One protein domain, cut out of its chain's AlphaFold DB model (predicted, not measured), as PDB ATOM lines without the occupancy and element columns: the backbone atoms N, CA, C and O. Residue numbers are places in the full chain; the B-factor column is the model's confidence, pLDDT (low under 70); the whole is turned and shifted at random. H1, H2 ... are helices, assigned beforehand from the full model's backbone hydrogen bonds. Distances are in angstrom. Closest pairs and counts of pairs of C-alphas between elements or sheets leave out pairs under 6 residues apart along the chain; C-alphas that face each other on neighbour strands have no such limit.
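AT A GLANCE: This is residues 3 to 15 and 34 to 127 of the 136 residues of an uncharacterized protein of Nitrospirae bacterium GWD2_57_9 (UniProt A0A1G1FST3). Three long helices, H2, H3 and H4, stand side by side in an up-and-down bundle, with H3 and H4 spread from each other except near the tight link that joins them. A shorter helix, H1, lies loosely outside this bundle, near H4 and apart from H2 and H3, while the long link of residues 62 to 81 makes the far end of the longest axis and folds back to H3. The printed part has 107 residues, with four named helices in the order H1, H2, H3, H4 and no named strand; the class is all helix. The whole is compact, with a radius of gyration of the C-alphas of 14.4 A, and elongated, spanning 46 by 27 by 22 A.

HOW THE PARTS SIT: The longest helix is H2, residues 36 to 61. It touches H4, residues 107 to 126, the same way at a shallow tilt of 25 degrees; the closest C-alphas, those of Asp 52 and Ile 123, are 5.3 A apart. H2 also touches H3, residues 82 to 102, opposite ways at a shallow tilt of 16 degrees, with the closest C-alphas, those of Ile 57 and Arg 82, 6.6 A apart; the two form a helical hairpin. H3 and H4 form another helical hairpin at a shallow tilt of 24 degrees, opposite ways, but they touch through residues 100 to 101 of H3 and 108 to 112 of H4 alone; the closest C-alphas are those of Ala 100 and Arg 108, 5.2 A apart. H2, H3 and H4 are a bundle, up and down, each helix running against the one before it. H1, residues 3 to 15, is close to H4 but not clearly touching, opposite ways at a shallow tilt of 20 degrees; the closest C-alphas are those of Cys 4 and Val 118, 7.1 A apart. H1 is apart from H2 and H3. In H1, H2, H3 and H4 every O i to N i+4 pair is within hydrogen-bond range.

IN THESE COORDINATES: H2 measures 37.5 A from C-alpha 36 at (80.162, -85.651, 193.055) to C-alpha 61. H3 measures 30.5 A and H4 28.7 A, the latter ending with C-alpha 126 at (105.625, -67.964, 192.948). H1 measures 17.9 A and begins with C-alpha 3 at (94.848, -57.883, 194.928).

THE WHOLE: The two C-alphas farthest apart, those of Asp 64 and Ser 104, are 46.1 A from each other. Residues 16 to 33 are not printed, and C-alphas 15 and 34 are 20.4 A apart across this cut. The link from H2 to H3 is long, with 20 residues, and that from H3 to H4 is tight, with 4. The mean pLDDT of the printed part is 83.3; residues 3 to 15 and residue 127 are under 70.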
ATOM      1  N   ASN A   3      96.145 -57.457 195.429       34.50
ATOM      2  CA  ASN A   3      94.848 -57.883 194.928       34.50
ATOM      3  C   ASN A   3      94.327 -59.204 195.542       34.50
ATOM      4  O   ASN A   3      93.160 -59.233 195.892       34.50
ATOM      5  N   CYS A   4      95.128 -60.261 195.764       39.28
ATOM      6  CA  CYS A   4      94.588 -61.565 196.223       39.28
ATOM      7  C   CYS A   4      94.003 -61.535 197.651       39.28
ATOM      8  O   CYS A   4      93.027 -62.223 197.930       39.28
ATOM      9  N   ILE A   5      94.544 -60.698 198.542       43.88
ATOM     10  CA  ILE A   5      94.017 -60.522 199.911       43.88
ATOM     11  C   ILE A   5      92.988 -59.418 200.023       43.88
ATOM     12  O   ILE A   5      92.081 -59.534 200.839       43.88
ATOM     13  N   VAL A   6      93.055 -58.409 199.154       42.62
ATOM     14  CA  VAL A   6      91.887 -57.564 198.914       42.62
ATOM     15  C   VAL A   6      90.711 -58.451 198.495       42.62
ATOM     16  O   VAL A   6      89.639 -58.254 199.033       42.62
ATOM     17  N   PHE A   7      90.907 -59.507 197.695       47.94
ATOM     18  CA  PHE A   7      89.845 -60.476 197.407       47.94
ATOM     19  C   PHE A   7      89.440 -61.329 198.620       47.94
ATOM     20  O   PHE A   7      88.267 -61.302 198.941       47.94
ATOM     21  N   LEU A   8      90.340 -61.998 199.358       51.03
ATOM     22  CA  LEU A   8      89.953 -62.781 200.559       51.03
ATOM     23  C   LEU A   8      89.195 -61.931 201.603       51.03
ATOM     24  O   LEU A   8      88.164 -62.357 202.121       51.03
ATOM     25  N   LEU A   9      89.683 -60.717 201.888       48.84
ATOM     26  CA  LEU A   9      89.065 -59.793 202.841       48.84
ATOM     27  C   LEU A   9      87.778 -59.172 202.291       48.84
ATOM     28  O   LEU A   9      86.827 -59.040 203.051       48.84
ATOM     29  N   ILE A  10      87.697 -58.849 200.993       54.31
ATOM     30  CA  ILE A  10      86.440 -58.428 200.357       54.31
ATOM     31  C   ILE A  10      85.433 -59.569 200.391       54.31
ATOM     32  O   ILE A  10      84.284 -59.304 200.697       54.31
ATOM     33  N   THR A  11      85.810 -60.823 200.142       52.31
ATOM     34  CA  THR A  11      84.838 -61.919 200.135       52.31
ATOM     35  C   THR A  11      84.342 -62.237 201.541       52.31
ATOM     36  O   THR A  11      83.145 -62.440 201.709       52.31
ATOM     37  N   VAL A  12      85.201 -62.173 202.567       58.84
ATOM     38  CA  VAL A  12      84.777 -62.255 203.978       58.84
ATOM     39  C   VAL A  12      83.914 -61.044 204.365       58.84
ATOM     40  O   VAL A  12      82.852 -61.226 204.950       58.84
ATOM     41  N   CYS A  13      84.287 -59.813 203.993       54.22
ATOM     42  CA  CYS A  13      83.484 -58.612 204.260       54.22
ATOM     43  C   CYS A  13      82.148 -58.597 203.504       54.22
ATOM     44  O   CYS A  13      81.147 -58.166 204.068       54.22
ATOM     45  N   LEU A  14      82.095 -59.087 202.264       52.12
ATOM     46  CA  LEU A  14      80.859 -59.273 201.505       52.12
ATOM     47  C   LEU A  14      79.991 -60.325 202.194       52.12
ATOM     48  O   LEU A  14      78.820 -60.062 202.420       52.12
ATOM     49  N   TYR A  15      80.553 -61.451 202.641       54.44
ATOM     50  CA  TYR A  15      79.805 -62.467 203.393       54.44
ATOM     51  C   TYR A  15      79.229 -61.923 204.711       54.44
ATOM     52  O   TYR A  15      78.085 -62.210 205.058       54.44
ATOM     53  N   TRP A  34      76.414 -81.967 198.841       88.62
ATOM     54  CA  TRP A  34      77.498 -81.970 197.861       88.62
ATOM     55  C   TRP A  34      77.185 -82.964 196.754       88.62
ATOM     56  O   TRP A  34      76.842 -84.118 197.010       88.62
ATOM     57  N   THR A  35      77.318 -82.508 195.516       91.75
ATOM     58  CA  THR A  35      77.335 -83.400 194.360       91.75
ATOM     59  C   THR A  35      78.729 -84.008 194.195       91.75
ATOM     60  O   THR A  35      79.717 -83.465 194.689       91.75
ATOM     61  N   THR A  36      78.848 -85.101 193.437       91.56
ATOM     62  CA  THR A  36      80.162 -85.651 193.055       91.56
ATOM     63  C   THR A  36      81.034 -84.605 192.358       91.56
ATOM     64  O   THR A  36      82.246 -84.575 192.561       91.56
ATOM     65  N   GLN A  37      80.422 -83.716 191.571       91.81
ATOM     66  CA  GLN A  37      81.129 -82.620 190.920       91.81
ATOM     67  C   GLN A  37      81.703 -81.631 191.942       91.81
ATOM     68  O   GLN A  37      82.875 -81.290 191.831       91.81
ATOM     69  N   ASP A  38      80.931 -81.230 192.957       92.06
ATOM     70  CA  ASP A  38      81.414 -80.330 194.017       92.06
ATOM     71  C   ASP A  38      82.622 -80.925 194.749       92.06
ATOM     72  O   ASP A  38      83.599 -80.223 195.006       92.06
ATOM     73  N   THR A  39      82.590 -82.235 195.022       94.81
ATOM     74  CA  THR A  39      83.711 -82.960 195.634       94.81
ATOM     75  C   THR A  39      84.955 -82.954 194.750       94.81
ATOM     76  O   THR A  39      86.054 -82.721 195.248       94.81
ATOM     77  N   ILE A  40      84.803 -83.198 193.444       92.81
ATOM     78  CA  ILE A  40      85.927 -83.179 192.496       92.81
ATOM     79  C   ILE A  40      86.536 -81.778 192.427       92.81
ATOM     80  O   ILE A  40      87.755 -81.638 192.494       92.81
ATOM     81  N   VAL A  41      85.703 -80.741 192.316       94.50
ATOM     82  CA  VAL A  41      86.176 -79.355 192.223       94.50
ATOM     83  C   VAL A  41      86.870 -78.930 193.521       94.50
ATOM     84  O   VAL A  41      87.936 -78.319 193.454       94.50
ATOM     85  N   GLU A  42      86.357 -79.319 194.692       96.12
ATOM     86  CA  GLU A  42      87.056 -79.063 195.956       96.12
ATOM     87  C   GLU A  42      88.403 -79.792 196.017       96.12
ATOM     88  O   GLU A  42      89.408 -79.208 196.411       96.12
ATOM     89  N   ALA A  43      88.464 -81.056 195.587       93.56
ATOM     90  CA  ALA A  43      89.717 -81.809 195.560       93.56
ATOM     91  C   ALA A  43      90.761 -81.155 194.634       93.56
ATOM     92  O   ALA A  43      91.950 -81.119 194.967       93.56
ATOM     93  N   VAL A  44      90.325 -80.592 193.500       91.62
ATOM     94  CA  VAL A  44      91.179 -79.790 192.612       91.62
ATOM     95  C   VAL A  44      91.677 -78.535 193.327       91.62
ATOM     96  O   VAL A  44      92.880 -78.275 193.311       91.62
ATOM     97  N   PHE A  45      90.792 -77.789 193.995       94.69
ATOM     98  CA  PHE A  45      91.174 -76.621 194.791       94.69
ATOM     99  C   PHE A  45      92.224 -76.975 195.858       94.69
ATOM    100  O   PHE A  45      93.296 -76.373 195.885       94.69
ATOM    101  N   VAL A  46      91.981 -78.010 196.669       94.19
ATOM    102  CA  VAL A  46      92.916 -78.470 197.712       94.19
ATOM    103  C   VAL A  46      94.269 -78.878 197.121       94.19
ATOM    104  O   VAL A  46      95.313 -78.585 197.704       94.19
ATOM    105  N   SER A  47      94.272 -79.520 195.951       91.62
ATOM    106  CA  SER A  47      95.511 -79.901 195.263       91.62
ATOM    107  C   SER A  47      96.325 -78.681 194.825       91.62
ATOM    108  O   SER A  47      97.548 -78.681 194.959       91.62
ATOM    109  N   LEU A  48      95.666 -77.626 194.339       89.94
ATOM    110  CA  LEU A  48      96.332 -76.374 193.976       89.94
ATOM    111  C   LEU A  48      96.895 -75.665 195.213       89.94
ATOM    112  O   LEU A  48      98.075 -75.316 195.218       89.94
ATOM    113  N   VAL A  49      96.110 -75.564 196.289       92.06
ATOM    114  CA  VAL A  49      96.576 -75.010 197.572       92.06
ATOM    115  C   VAL A  49      97.791 -75.780 198.097       92.06
ATOM    116  O   VAL A  49      98.735 -75.179 198.602       92.06
ATOM    117  N   TYR A  50      97.818 -77.109 197.959       90.06
ATOM    118  CA  TYR A  50      98.977 -77.915 198.345       90.06
ATOM    119  C   TYR A  50     100.237 -77.539 197.550       90.06
ATOM    120  O   TYR A  50     101.324 -77.439 198.128       90.06
ATOM    121  N   VAL A  51     100.109 -77.318 196.239       88.31
ATOM    122  CA  VAL A  51     101.231 -76.889 195.391       88.31
ATOM    123  C   VAL A  51     101.719 -75.498 195.803       88.31
ATOM    124  O   VAL A  51     102.921 -75.334 196.021       88.31
ATOM    125  N   ASP A  52     100.811 -74.533 195.968       89.06
ATOM    126  CA  ASP A  52     101.144 -73.168 196.396       89.06
ATOM    127  C   ASP A  52     101.813 -73.148 197.780       89.06
ATOM    128  O   ASP A  52     102.871 -72.542 197.975       89.06
ATOM    129  N   TRP A  53     101.275 -73.918 198.729       88.88
ATOM    130  CA  TRP A  53     101.838 -74.102 200.065       88.88
ATOM    131  C   TRP A  53     103.274 -74.620 200.022       88.88
ATOM    132  O   TRP A  53     104.158 -74.121 200.724       88.88
ATOM    133  N   LYS A  54     103.528 -75.627 199.188       89.38
ATOM    134  CA  LYS A  54     104.854 -76.218 199.055       89.38
ATOM    135  C   LYS A  54     105.848 -75.264 198.389       89.38
ATOM    136  O   LYS A  54     106.988 -75.209 198.850       89.38
ATOM    137  N   GLN A  55     105.426 -74.490 197.385       87.81
ATOM    138  CA  GLN A  55     106.240 -73.408 196.820       87.81
ATOM    139  C   GLN A  55     106.561 -72.350 197.884       87.81
ATOM    140  O   GLN A  55     107.716 -71.946 198.008       87.81
ATOM    141  N   THR A  56     105.569 -71.975 198.696       87.62
ATOM    142  CA  THR A  56     105.714 -71.007 199.791       87.62
ATOM    143  C   THR A  56     106.730 -71.464 200.827       87.62
ATOM    144  O   THR A  56     107.630 -70.706 201.186       87.62
ATOM    145  N   ILE A  57     106.661 -72.721 201.275       89.31
ATOM    146  CA  ILE A  57     107.687 -73.284 202.164       89.31
ATOM    147  C   ILE A  57     109.068 -73.233 201.499       89.31
ATOM    148  O   ILE A  57     110.035 -72.828 202.135       89.31
ATOM    149  N   GLU A  58     109.169 -73.638 200.234       88.88
ATOM    150  CA  GLU A  58     110.451 -73.752 199.538       88.88
ATOM    151  C   GLU A  58     111.176 -72.400 199.430       88.88
ATOM    152  O   GLU A  58     112.352 -72.332 199.798       88.88
ATOM    153  N   PHE A  59     110.502 -71.319 199.008       85.00
ATOM    154  CA  PHE A  59     111.164 -70.009 198.904       85.00
ATOM    155  C   PHE A  59     111.354 -69.311 200.255       85.00
ATOM    156  O   PHE A  59     112.335 -68.593 200.429       85.00
ATOM    157  N   THR A  60     110.473 -69.535 201.239       85.25
ATOM    158  CA  THR A  60     110.640 -68.934 202.578       85.25
ATOM    159  C   THR A  60     111.783 -69.568 203.368       85.25
ATOM    160  O   THR A  60     112.385 -68.901 204.206       85.25
ATOM    161  N   GLN A  61     112.105 -70.839 203.103       86.38
ATOM    162  CA  GLN A  61     113.198 -71.556 203.767       86.38
ATOM    163  C   GLN A  61     114.544 -71.445 203.046       86.38
ATOM    164  O   GLN A  61     115.575 -71.684 203.669       86.38
ATOM    165  N   HIS A  62     114.547 -71.066 201.766       86.44
ATOM    166  CA  HIS A  62     115.759 -70.932 200.955       86.44
ATOM    167  C   HIS A  62     115.821 -69.559 200.267       86.44
ATOM    168  O   HIS A  62     115.841 -69.495 199.034       86.44
ATOM    169  N   PRO A  63     115.858 -68.451 201.031       84.12
ATOM    170  CA  PRO A  63     115.859 -67.103 200.460       84.12
ATOM    171  C   PRO A  63     117.047 -66.866 199.515       84.12
ATOM    172  O   PRO A  63     116.887 -66.206 198.495       84.12
ATOM    173  N   ASP A  64     118.202 -67.485 199.781       87.38
ATOM    174  CA  ASP A  64     119.394 -67.371 198.926       87.38
ATOM    175  C   ASP A  64     119.202 -68.018 197.543       87.38
ATOM    176  O   ASP A  64     119.804 -67.595 196.558       87.38
ATOM    177  N   LYS A  65     118.352 -69.051 197.454       85.12
ATOM    178  CA  LYS A  65     118.042 -69.763 196.204       85.12
ATOM    179  C   LYS A  65     116.962 -69.048 195.391       85.12
ATOM    180  O   LYS A  65     116.929 -69.185 194.170       85.12
ATOM    181  N   TYR A  66     116.092 -68.293 196.057       83.81
ATOM    182  CA  TYR A  66     114.973 -67.585 195.440       83.81
ATOM    183  C   TYR A  66     114.925 -66.116 195.891       83.81
ATOM    184  O   TYR A  66     113.930 -65.696 196.485       83.81
ATOM    185  N   PRO A  67     115.961 -65.311 195.590       81.06
ATOM    186  CA  PRO A  67     116.084 -63.941 196.102       81.06
ATOM    187  C   PRO A  67     114.962 -63.004 195.626       81.06
ATOM    188  O   PRO A  67     114.641 -62.029 196.298       81.06
ATOM    189  N   ASP A  68     114.328 -63.322 194.492       81.00
ATOM    190  CA  ASP A  68     113.214 -62.553 193.925       81.00
ATOM    191  C   ASP A  68     111.828 -63.022 194.414       81.00
ATOM    192  O   ASP A  68     110.802 -62.442 194.044       81.00
ATOM    193  N   CYS A  69     111.768 -64.094 195.210       78.38
ATOM    194  CA  CYS A  69     110.523 -64.642 195.741       78.38
ATOM    195  C   CYS A  69     110.312 -64.170 197.178       78.38
ATOM    196  O   CYS A  69     111.191 -64.283 198.027       78.38
ATOM    197  N   PHE A  70     109.118 -63.663 197.469       75.88
ATOM    198  CA  PHE A  70     108.755 -63.231 198.810       75.88
ATOM    199  C   PHE A  70     107.264 -63.420 199.049       75.88
ATOM    200  O   PHE A  70     106.441 -63.243 198.144       75.88
ATOM    201  N   GLU A  71     106.923 -63.759 200.290       76.25
ATOM    202  CA  GLU A  71     105.538 -63.877 200.714       76.25
ATOM    203  C   GLU A  71     104.912 -62.483 200.741       76.25
ATOM    204  O   GLU A  71     105.438 -61.542 201.339       76.25
ATOM    205  N   THR A  72     103.779 -62.335 200.065       76.00
ATOM    206  CA  THR A  72     103.051 -61.062 200.003       76.00
ATOM    207  C   THR A  72     101.723 -61.116 200.726       76.00
ATOM    208  O   THR A  72     100.949 -60.168 200.615       76.00
ATOM    209  N   ASN A  73     101.449 -62.205 201.438       74.00
ATOM    210  CA  ASN A  73     100.271 -62.401 202.247       74.00
ATOM    211  C   ASN A  73     100.396 -61.646 203.584       74.00
ATOM    212  O   ASN A  73     101.142 -62.095 204.457       74.00
ATOM    213  N   PRO A  74      99.651 -60.538 203.801       77.56
ATOM    214  CA  PRO A  74      99.559 -59.855 205.086       77.56
ATOM    215  C   PRO A  74      99.365 -60.745 206.313       77.56
ATOM    216  O   PRO A  74      99.900 -60.423 207.370       77.56
ATOM    217  N   LEU A  75      98.629 -61.857 206.200       78.50
ATOM    218  CA  LEU A  75      98.408 -62.771 207.324       78.50
ATOM    219  C   LEU A  75      99.669 -63.562 207.680       78.50
ATOM    220  O   LEU A  75      99.843 -63.947 208.837       78.50
ATOM    221  N   LEU A  76     100.558 -63.800 206.719       82.12
ATOM    222  CA  LEU A  76     101.826 -64.495 206.930       82.12
ATOM    223  C   LEU A  76     102.943 -63.525 207.336       82.12
ATOM    224  O   LEU A  76     103.757 -63.860 208.198       82.12
ATOM    225  N   GLY A  77     102.920 -62.303 206.806       81.38
ATOM    226  CA  GLY A  77     104.004 -61.338 206.967       81.38
ATOM    227  C   GLY A  77     105.201 -61.658 206.055       81.38
ATOM    228  O   GLY A  77     105.155 -62.629 205.304       81.38
ATOM    229  N   PRO A  78     106.271 -60.844 206.093       75.75
ATOM    230  CA  PRO A  78     107.378 -60.935 205.133       75.75
ATOM    231  C   PRO A  78     108.283 -62.162 205.328       75.75
ATOM    232  O   PRO A  78     108.863 -62.656 204.368       75.75
ATOM    233  N   HIS A  79     108.391 -62.668 206.559       79.50
ATOM    234  CA  HIS A  79     109.227 -63.824 206.907       79.50
ATOM    235  C   HIS A  79     108.446 -64.785 207.811       79.50
ATOM    236  O   HIS A  79     108.705 -64.860 209.017       79.50
ATOM    237  N   PRO A  80     107.421 -65.470 207.279       85.44
ATOM    238  CA  PRO A  80     106.608 -66.355 208.092       85.44
ATOM    239  C   PRO A  80     107.421 -67.576 208.531       85.44
ATOM    240  O   PRO A  80     108.182 -68.156 207.761       85.44
ATOM    241  N   SER A  81     107.211 -68.025 209.768       89.50
ATOM    242  CA  SER A  81     107.700 -69.339 210.182       89.50
ATOM    243  C   SER A  81     106.920 -70.445 209.466       89.50
ATOM    244  O   SER A  81     105.734 -70.285 209.164       89.50
ATOM    245  N   ARG A  82     107.542 -71.615 209.263       90.12
ATOM    246  CA  ARG A  82     106.874 -72.783 208.654       90.12
ATOM    247  C   ARG A  82     105.568 -73.143 209.370       90.12
ATOM    248  O   ARG A  82     104.568 -73.428 208.723       90.12
ATOM    249  N   THR A  83     105.568 -73.097 210.703       91.94
ATOM    250  CA  THR A  83     104.369 -73.361 211.509       91.94
ATOM    251  C   THR A  83     103.254 -72.373 211.183       91.94
ATOM    252  O   THR A  83     102.123 -72.797 210.977       91.94
ATOM    253  N   ARG A  84     103.568 -71.074 211.057       89.94
ATOM    254  CA  ARG A  84     102.580 -70.051 210.689       89.94
ATOM    255  C   ARG A  84     101.985 -70.320 209.309       89.94
ATOM    256  O   ARG A  84     100.767 -70.277 209.174       89.94
ATOM    257  N   VAL A  85     102.825 -70.642 208.321       90.31
ATOM    258  CA  VAL A  85     102.367 -71.008 206.970       90.31
ATOM    259  C   VAL A  85     101.408 -72.199 207.035       90.31
ATOM    260  O   VAL A  85     100.292 -72.111 206.529       90.31
ATOM    261  N   ASN A  86     101.793 -73.279 207.720       91.50
ATOM    262  CA  ASN A  86     100.967 -74.482 207.844       91.50
ATOM    263  C   ASN A  86      99.609 -74.198 208.496       91.50
ATOM    264  O   ASN A  86      98.585 -74.670 208.009       91.50
ATOM    265  N   THR A  87      99.592 -73.431 209.589       90.56
ATOM    266  CA  THR A  87      98.355 -73.100 210.307       90.56
ATOM    267  C   THR A  87      97.412 -72.273 209.443       90.56
ATOM    268  O   THR A  87      96.223 -72.579 209.386       90.56
ATOM    269  N   VAL A  88      97.928 -71.249 208.756       88.00
ATOM    270  CA  VAL A  88      97.105 -70.387 207.899       88.00
ATOM    271  C   VAL A  88      96.549 -71.180 206.720       88.00
ATOM    272  O   VAL A  88      95.346 -71.140 206.501       88.00
ATOM    273  N   VAL A  89      97.381 -71.957 206.020       90.44
ATOM    274  CA  VAL A  89      96.937 -72.763 204.871       90.44
ATOM    275  C   VAL A  89      95.883 -73.793 205.281       90.44
ATOM    276  O   VAL A  89      94.828 -73.871 204.652       90.44
ATOM    277  N   ALA A  90      96.121 -74.550 206.357       91.00
ATOM    278  CA  ALA A  90      95.152 -75.534 206.840       91.00
ATOM    279  C   ALA A  90      93.823 -74.872 207.240       91.00
ATOM    280  O   ALA A  90      92.753 -75.359 206.878       91.00
ATOM    281  N   GLY A  91      93.889 -73.732 207.936       91.12
ATOM    282  CA  GLY A  91      92.710 -72.943 208.285       91.12
ATOM    283  C   GLY A  91      91.952 -72.440 207.054       91.12
ATOM    284  O   GLY A  91      90.729 -72.544 207.014       91.12
ATOM    285  N   SER A  92      92.661 -71.958 206.030       91.12
ATOM    286  CA  SER A  92      92.069 -71.490 204.774       91.12
ATOM    287  C   SER A  92      91.351 -72.602 204.011       91.12
ATOM    288  O   SER A  92      90.244 -72.369 203.535       91.12
ATOM    289  N   VAL A  93      91.919 -73.813 203.945       92.38
ATOM    290  CA  VAL A  93      91.259 -74.969 203.309       92.38
ATOM    291  C   VAL A  93      89.967 -75.336 204.039       92.38
ATOM    292  O   VAL A  93      88.923 -75.487 203.408       92.38
ATOM    293  N   LEU A  94      90.008 -75.432 205.372       94.44
ATOM    294  CA  LEU A  94      88.821 -75.757 206.170       94.44
ATOM    295  C   LEU A  94      87.740 -74.679 206.053       94.44
ATOM    296  O   LEU A  94      86.565 -75.000 205.885       94.44
ATOM    297  N   ALA A  95      88.133 -73.404 206.104       92.69
ATOM    298  CA  ALA A  95      87.214 -72.286 205.931       92.69
ATOM    299  C   ALA A  95      86.581 -72.289 204.532       92.69
ATOM    300  O   ALA A  95      85.377 -72.074 204.408       92.69
ATOM    301  N   HIS A  96      87.364 -72.577 203.489       94.50
ATOM    302  CA  HIS A  96      86.863 -72.669 202.123       94.50
ATOM    303  C   HIS A  96      85.818 -73.781 201.969       94.50
ATOM    304  O   HIS A  96      84.719 -73.507 201.481       94.50
ATOM    305  N   ALA A  97      86.119 -74.991 202.447       93.00
ATOM    306  CA  ALA A  97      85.195 -76.122 202.395       93.00
ATOM    307  C   ALA A  97      83.915 -75.862 203.208       93.00
ATOM    308  O   ALA A  97      82.813 -76.181 202.759       93.00
ATOM    309  N   PHE A  98      84.039 -75.230 204.381       92.94
ATOM    310  CA  PHE A  98      82.896 -74.843 205.209       92.94
ATOM    311  C   PHE A  98      81.988 -73.828 204.501       92.94
ATOM    312  O   PHE A  98      80.775 -74.018 204.443       92.94
ATOM    313  N   ILE A  99      82.563 -72.781 203.900       91.75
ATOM    314  CA  ILE A  99      81.792 -71.798 203.123       91.75
ATOM    315  C   ILE A  99      81.120 -72.483 201.927       91.75
ATOM    316  O   ILE A  99      79.926 -72.291 201.705       91.75
ATOM    317  N   ALA A 100      81.837 -73.341 201.197       92.69
ATOM    318  CA  ALA A 100      81.277 -74.094 200.078       92.69
ATOM    319  C   ALA A 100      80.083 -74.977 200.497       92.69
ATOM    320  O   ALA A 100      79.095 -75.067 199.764       92.69
ATOM    321  N   GLN A 101      80.137 -75.590 201.684       91.06
ATOM    322  CA  GLN A 101      79.048 -76.391 202.250       91.06
ATOM    323  C   GLN A 101      77.791 -75.567 202.561       91.06
ATOM    324  O   GLN A 101      76.678 -76.057 202.342       91.06
ATOM    325  N   GLU A 102      77.946 -74.331 203.030       89.44
ATOM    326  CA  GLU A 102      76.810 -73.450 203.325       89.44
ATOM    327  C   GLU A 102      76.196 -72.809 202.078       89.44
ATOM    328  O   GLU A 102      74.996 -72.514 202.055       89.44
ATOM    329  N   LEU A 103      76.990 -72.640 201.021       88.00
ATOM    330  CA  LEU A 103      76.517 -72.121 199.747       88.00
ATOM    331  C   LEU A 103      75.657 -73.153 199.006       88.00
ATOM    332  O   LEU A 103      76.020 -74.322 198.847       88.00
ATOM    333  N   SER A 104      74.516 -72.695 198.496       89.00
ATOM    334  CA  SER A 104      73.704 -73.435 197.531       89.00
ATOM    335  C   SER A 104      74.235 -73.236 196.109       89.00
ATOM    336  O   SER A 104      74.980 -72.294 195.819       89.00
ATOM    337  N   GLN A 105      73.833 -74.108 195.187       86.62
ATOM    338  CA  GLN A 105      74.070 -73.858 193.765       86.62
ATOM    339  C   GLN A 105      73.241 -72.658 193.271       86.62
ATOM    340  O   GLN A 105      72.083 -72.521 193.684       86.62
ATOM    341  N   PRO A 106      73.787 -71.805 192.377       89.69
ATOM    342  CA  PRO A 106      75.092 -71.909 191.695       89.69
ATOM    343  C   PRO A 106      76.273 -71.253 192.441       89.69
ATOM    344  O   PRO A 106      77.405 -71.279 191.959       89.69
ATOM    345  N   TYR A 107      76.027 -70.636 193.599       90.56
ATOM    346  CA  TYR A 107      77.023 -69.839 194.322       90.56
ATOM    347  C   TYR A 107      78.216 -70.663 194.803       90.56
ATOM    348  O   TYR A 107      79.342 -70.176 194.752       90.56
ATOM    349  N   ARG A 108      77.988 -71.919 195.206       93.88
ATOM    350  CA  ARG A 108      79.069 -72.858 195.538       93.88
ATOM    351  C   ARG A 108      80.037 -73.034 194.371       93.88
ATOM    352  O   ARG A 108      81.238 -72.885 194.561       93.88
ATOM    353  N   ALA A 109      79.522 -73.290 193.167       92.12
ATOM    354  CA  ALA A 109      80.364 -73.442 191.987       92.12
ATOM    355  C   ALA A 109      81.170 -72.164 191.713       92.12
ATOM    356  O   ALA A 109      82.375 -72.233 191.480       92.12
ATOM    357  N   TRP A 110      80.535 -70.990 191.792       92.75
ATOM    358  CA  TRP A 110      81.226 -69.712 191.596       92.75
ATOM    359  C   TRP A 110      82.337 -69.504 192.623       92.75
ATOM    360  O   TRP A 110      83.438 -69.111 192.249       92.75
ATOM    361  N   TRP A 111      82.064 -69.808 193.891       93.94
ATOM    362  CA  TRP A 111      83.039 -69.762 194.975       93.94
ATOM    363  C   TRP A 111      84.248 -70.660 194.681       93.94
ATOM    364  O   TRP A 111      85.372 -70.165 194.626       93.94
ATOM    365  N   GLN A 112      84.021 -71.946 194.404       95.00
ATOM    366  CA  GLN A 112      85.105 -72.901 194.171       95.00
ATOM    367  C   GLN A 112      85.926 -72.557 192.915       95.00
ATOM    368  O   GLN A 112      87.156 -72.535 192.962       95.00
ATOM    369  N   PHE A 113      85.277 -72.234 191.788       95.25
ATOM    370  CA  PHE A 113      85.986 -71.887 190.549       95.25
ATOM    371  C   PHE A 113      86.752 -70.567 190.649       95.25
ATOM    372  O   PHE A 113      87.850 -70.457 190.101       95.25
ATOM    373  N   PHE A 114      86.202 -69.575 191.353       94.50
ATOM    374  CA  PHE A 114      86.902 -68.320 191.604       94.50
ATOM    375  C   PHE A 114      88.216 -68.572 192.351       94.50
ATOM    376  O   PHE A 114      89.271 -68.118 191.906       94.50
ATOM    377  N   TRP A 115      88.172 -69.349 193.437       93.38
ATOM    378  CA  TRP A 115      89.359 -69.654 194.234       93.38
ATOM    379  C   TRP A 115      90.371 -70.534 193.499       93.38
ATOM    380  O   TRP A 115      91.565 -70.264 193.588       93.38
ATOM    381  N   ILE A 116      89.927 -71.486 192.674       93.56
ATOM    382  CA  ILE A 116      90.815 -72.208 191.745       93.56
ATOM    383  C   ILE A 116      91.582 -71.230 190.843       93.56
ATOM    384  O   ILE A 116      92.795 -71.356 190.676       93.56
ATOM    385  N   GLY A 117      90.899 -70.230 190.278       89.75
ATOM    386  CA  GLY A 117      91.539 -69.203 189.455       89.75
ATOM    387  C   GLY A 117      92.586 -68.388 190.222       89.75
ATOM    388  O   GLY A 117      93.658 -68.096 189.681       89.75
ATOM    389  N   VAL A 118      92.303 -68.057 191.487       88.88
ATOM    390  CA  VAL A 118      93.245 -67.367 192.382       88.88
ATOM    391  C   VAL A 118      94.480 -68.229 192.651       88.88
ATOM    392  O   VAL A 118      95.594 -67.740 192.465       88.88
ATOM    393  N   GLU A 119      94.311 -69.503 193.003       87.88
ATOM    394  CA  GLU A 119      95.431 -70.413 193.277       87.88
ATOM    395  C   GLU A 119      96.317 -70.621 192.043       87.88
ATOM    396  O   GLU A 119      97.539 -70.505 192.120       87.88
ATOM    397  N   ILE A 120      95.722 -70.815 190.860       88.94
ATOM    398  CA  ILE A 120      96.480 -70.901 189.600       88.94
ATOM    399  C   ILE A 120      97.320 -69.635 189.380       88.94
ATOM    400  O   ILE A 120      98.471 -69.712 188.939       88.94
ATOM    401  N   HIS A 121      96.764 -68.456 189.671       85.69
ATOM    402  CA  HIS A 121      97.504 -67.202 189.560       85.69
ATOM    403  C   HIS A 121      98.671 -67.127 190.560       85.69
ATOM    404  O   HIS A 121      99.772 -66.728 190.167       85.69
ATOM    405  N   CYS A 122      98.454 -67.524 191.818       84.25
ATOM    406  CA  CYS A 122      99.481 -67.552 192.863       84.25
ATOM    407  C   CYS A 122     100.631 -68.502 192.502       84.25
ATOM    408  O   CYS A 122     101.780 -68.059 192.425       84.25
ATOM    409  N   ILE A 123     100.316 -69.743 192.119       85.19
ATOM    410  CA  ILE A 123     101.303 -70.760 191.727       85.19
ATOM    411  C   ILE A 123     102.200 -70.260 190.589       85.19
ATOM    412  O   ILE A 123     103.427 -70.396 190.623       85.19
ATOM    413  N   ARG A 124     101.602 -69.634 189.565       83.19
ATOM    414  CA  ARG A 124     102.351 -69.075 188.425       83.19
ATOM    415  C   ARG A 124     103.263 -67.926 188.839       83.19
ATOM    416  O   ARG A 124     104.321 -67.739 188.238       83.19
ATOM    417  N   LYS A 125     102.862 -67.137 189.837       77.75
ATOM    418  CA  LYS A 125     103.639 -65.996 190.323       77.75
ATOM    419  C   LYS A 125     104.778 -66.410 191.250       77.75
ATOM    420  O   LYS A 125     105.809 -65.742 191.228       77.75
ATOM    421  N   ASN A 126     104.618 -67.496 192.002       72.06
ATOM    422  CA  ASN A 126     105.625 -67.964 192.948       72.06
ATOM    423  C   ASN A 126     106.897 -68.496 192.268       72.06
ATOM    424  O   ASN A 126     107.907 -68.597 192.945       72.06
ATOM    425  N   ARG A 127     106.900 -68.749 190.942       68.06
ATOM    426  CA  ARG A 127     108.062 -69.088 190.070       68.06
ATOM    427  C   ARG A 127     108.956 -70.258 190.518       68.06
ATOM    428  O   ARG A 127     109.813 -70.686 189.749       68.06
TER     429      ARG A 127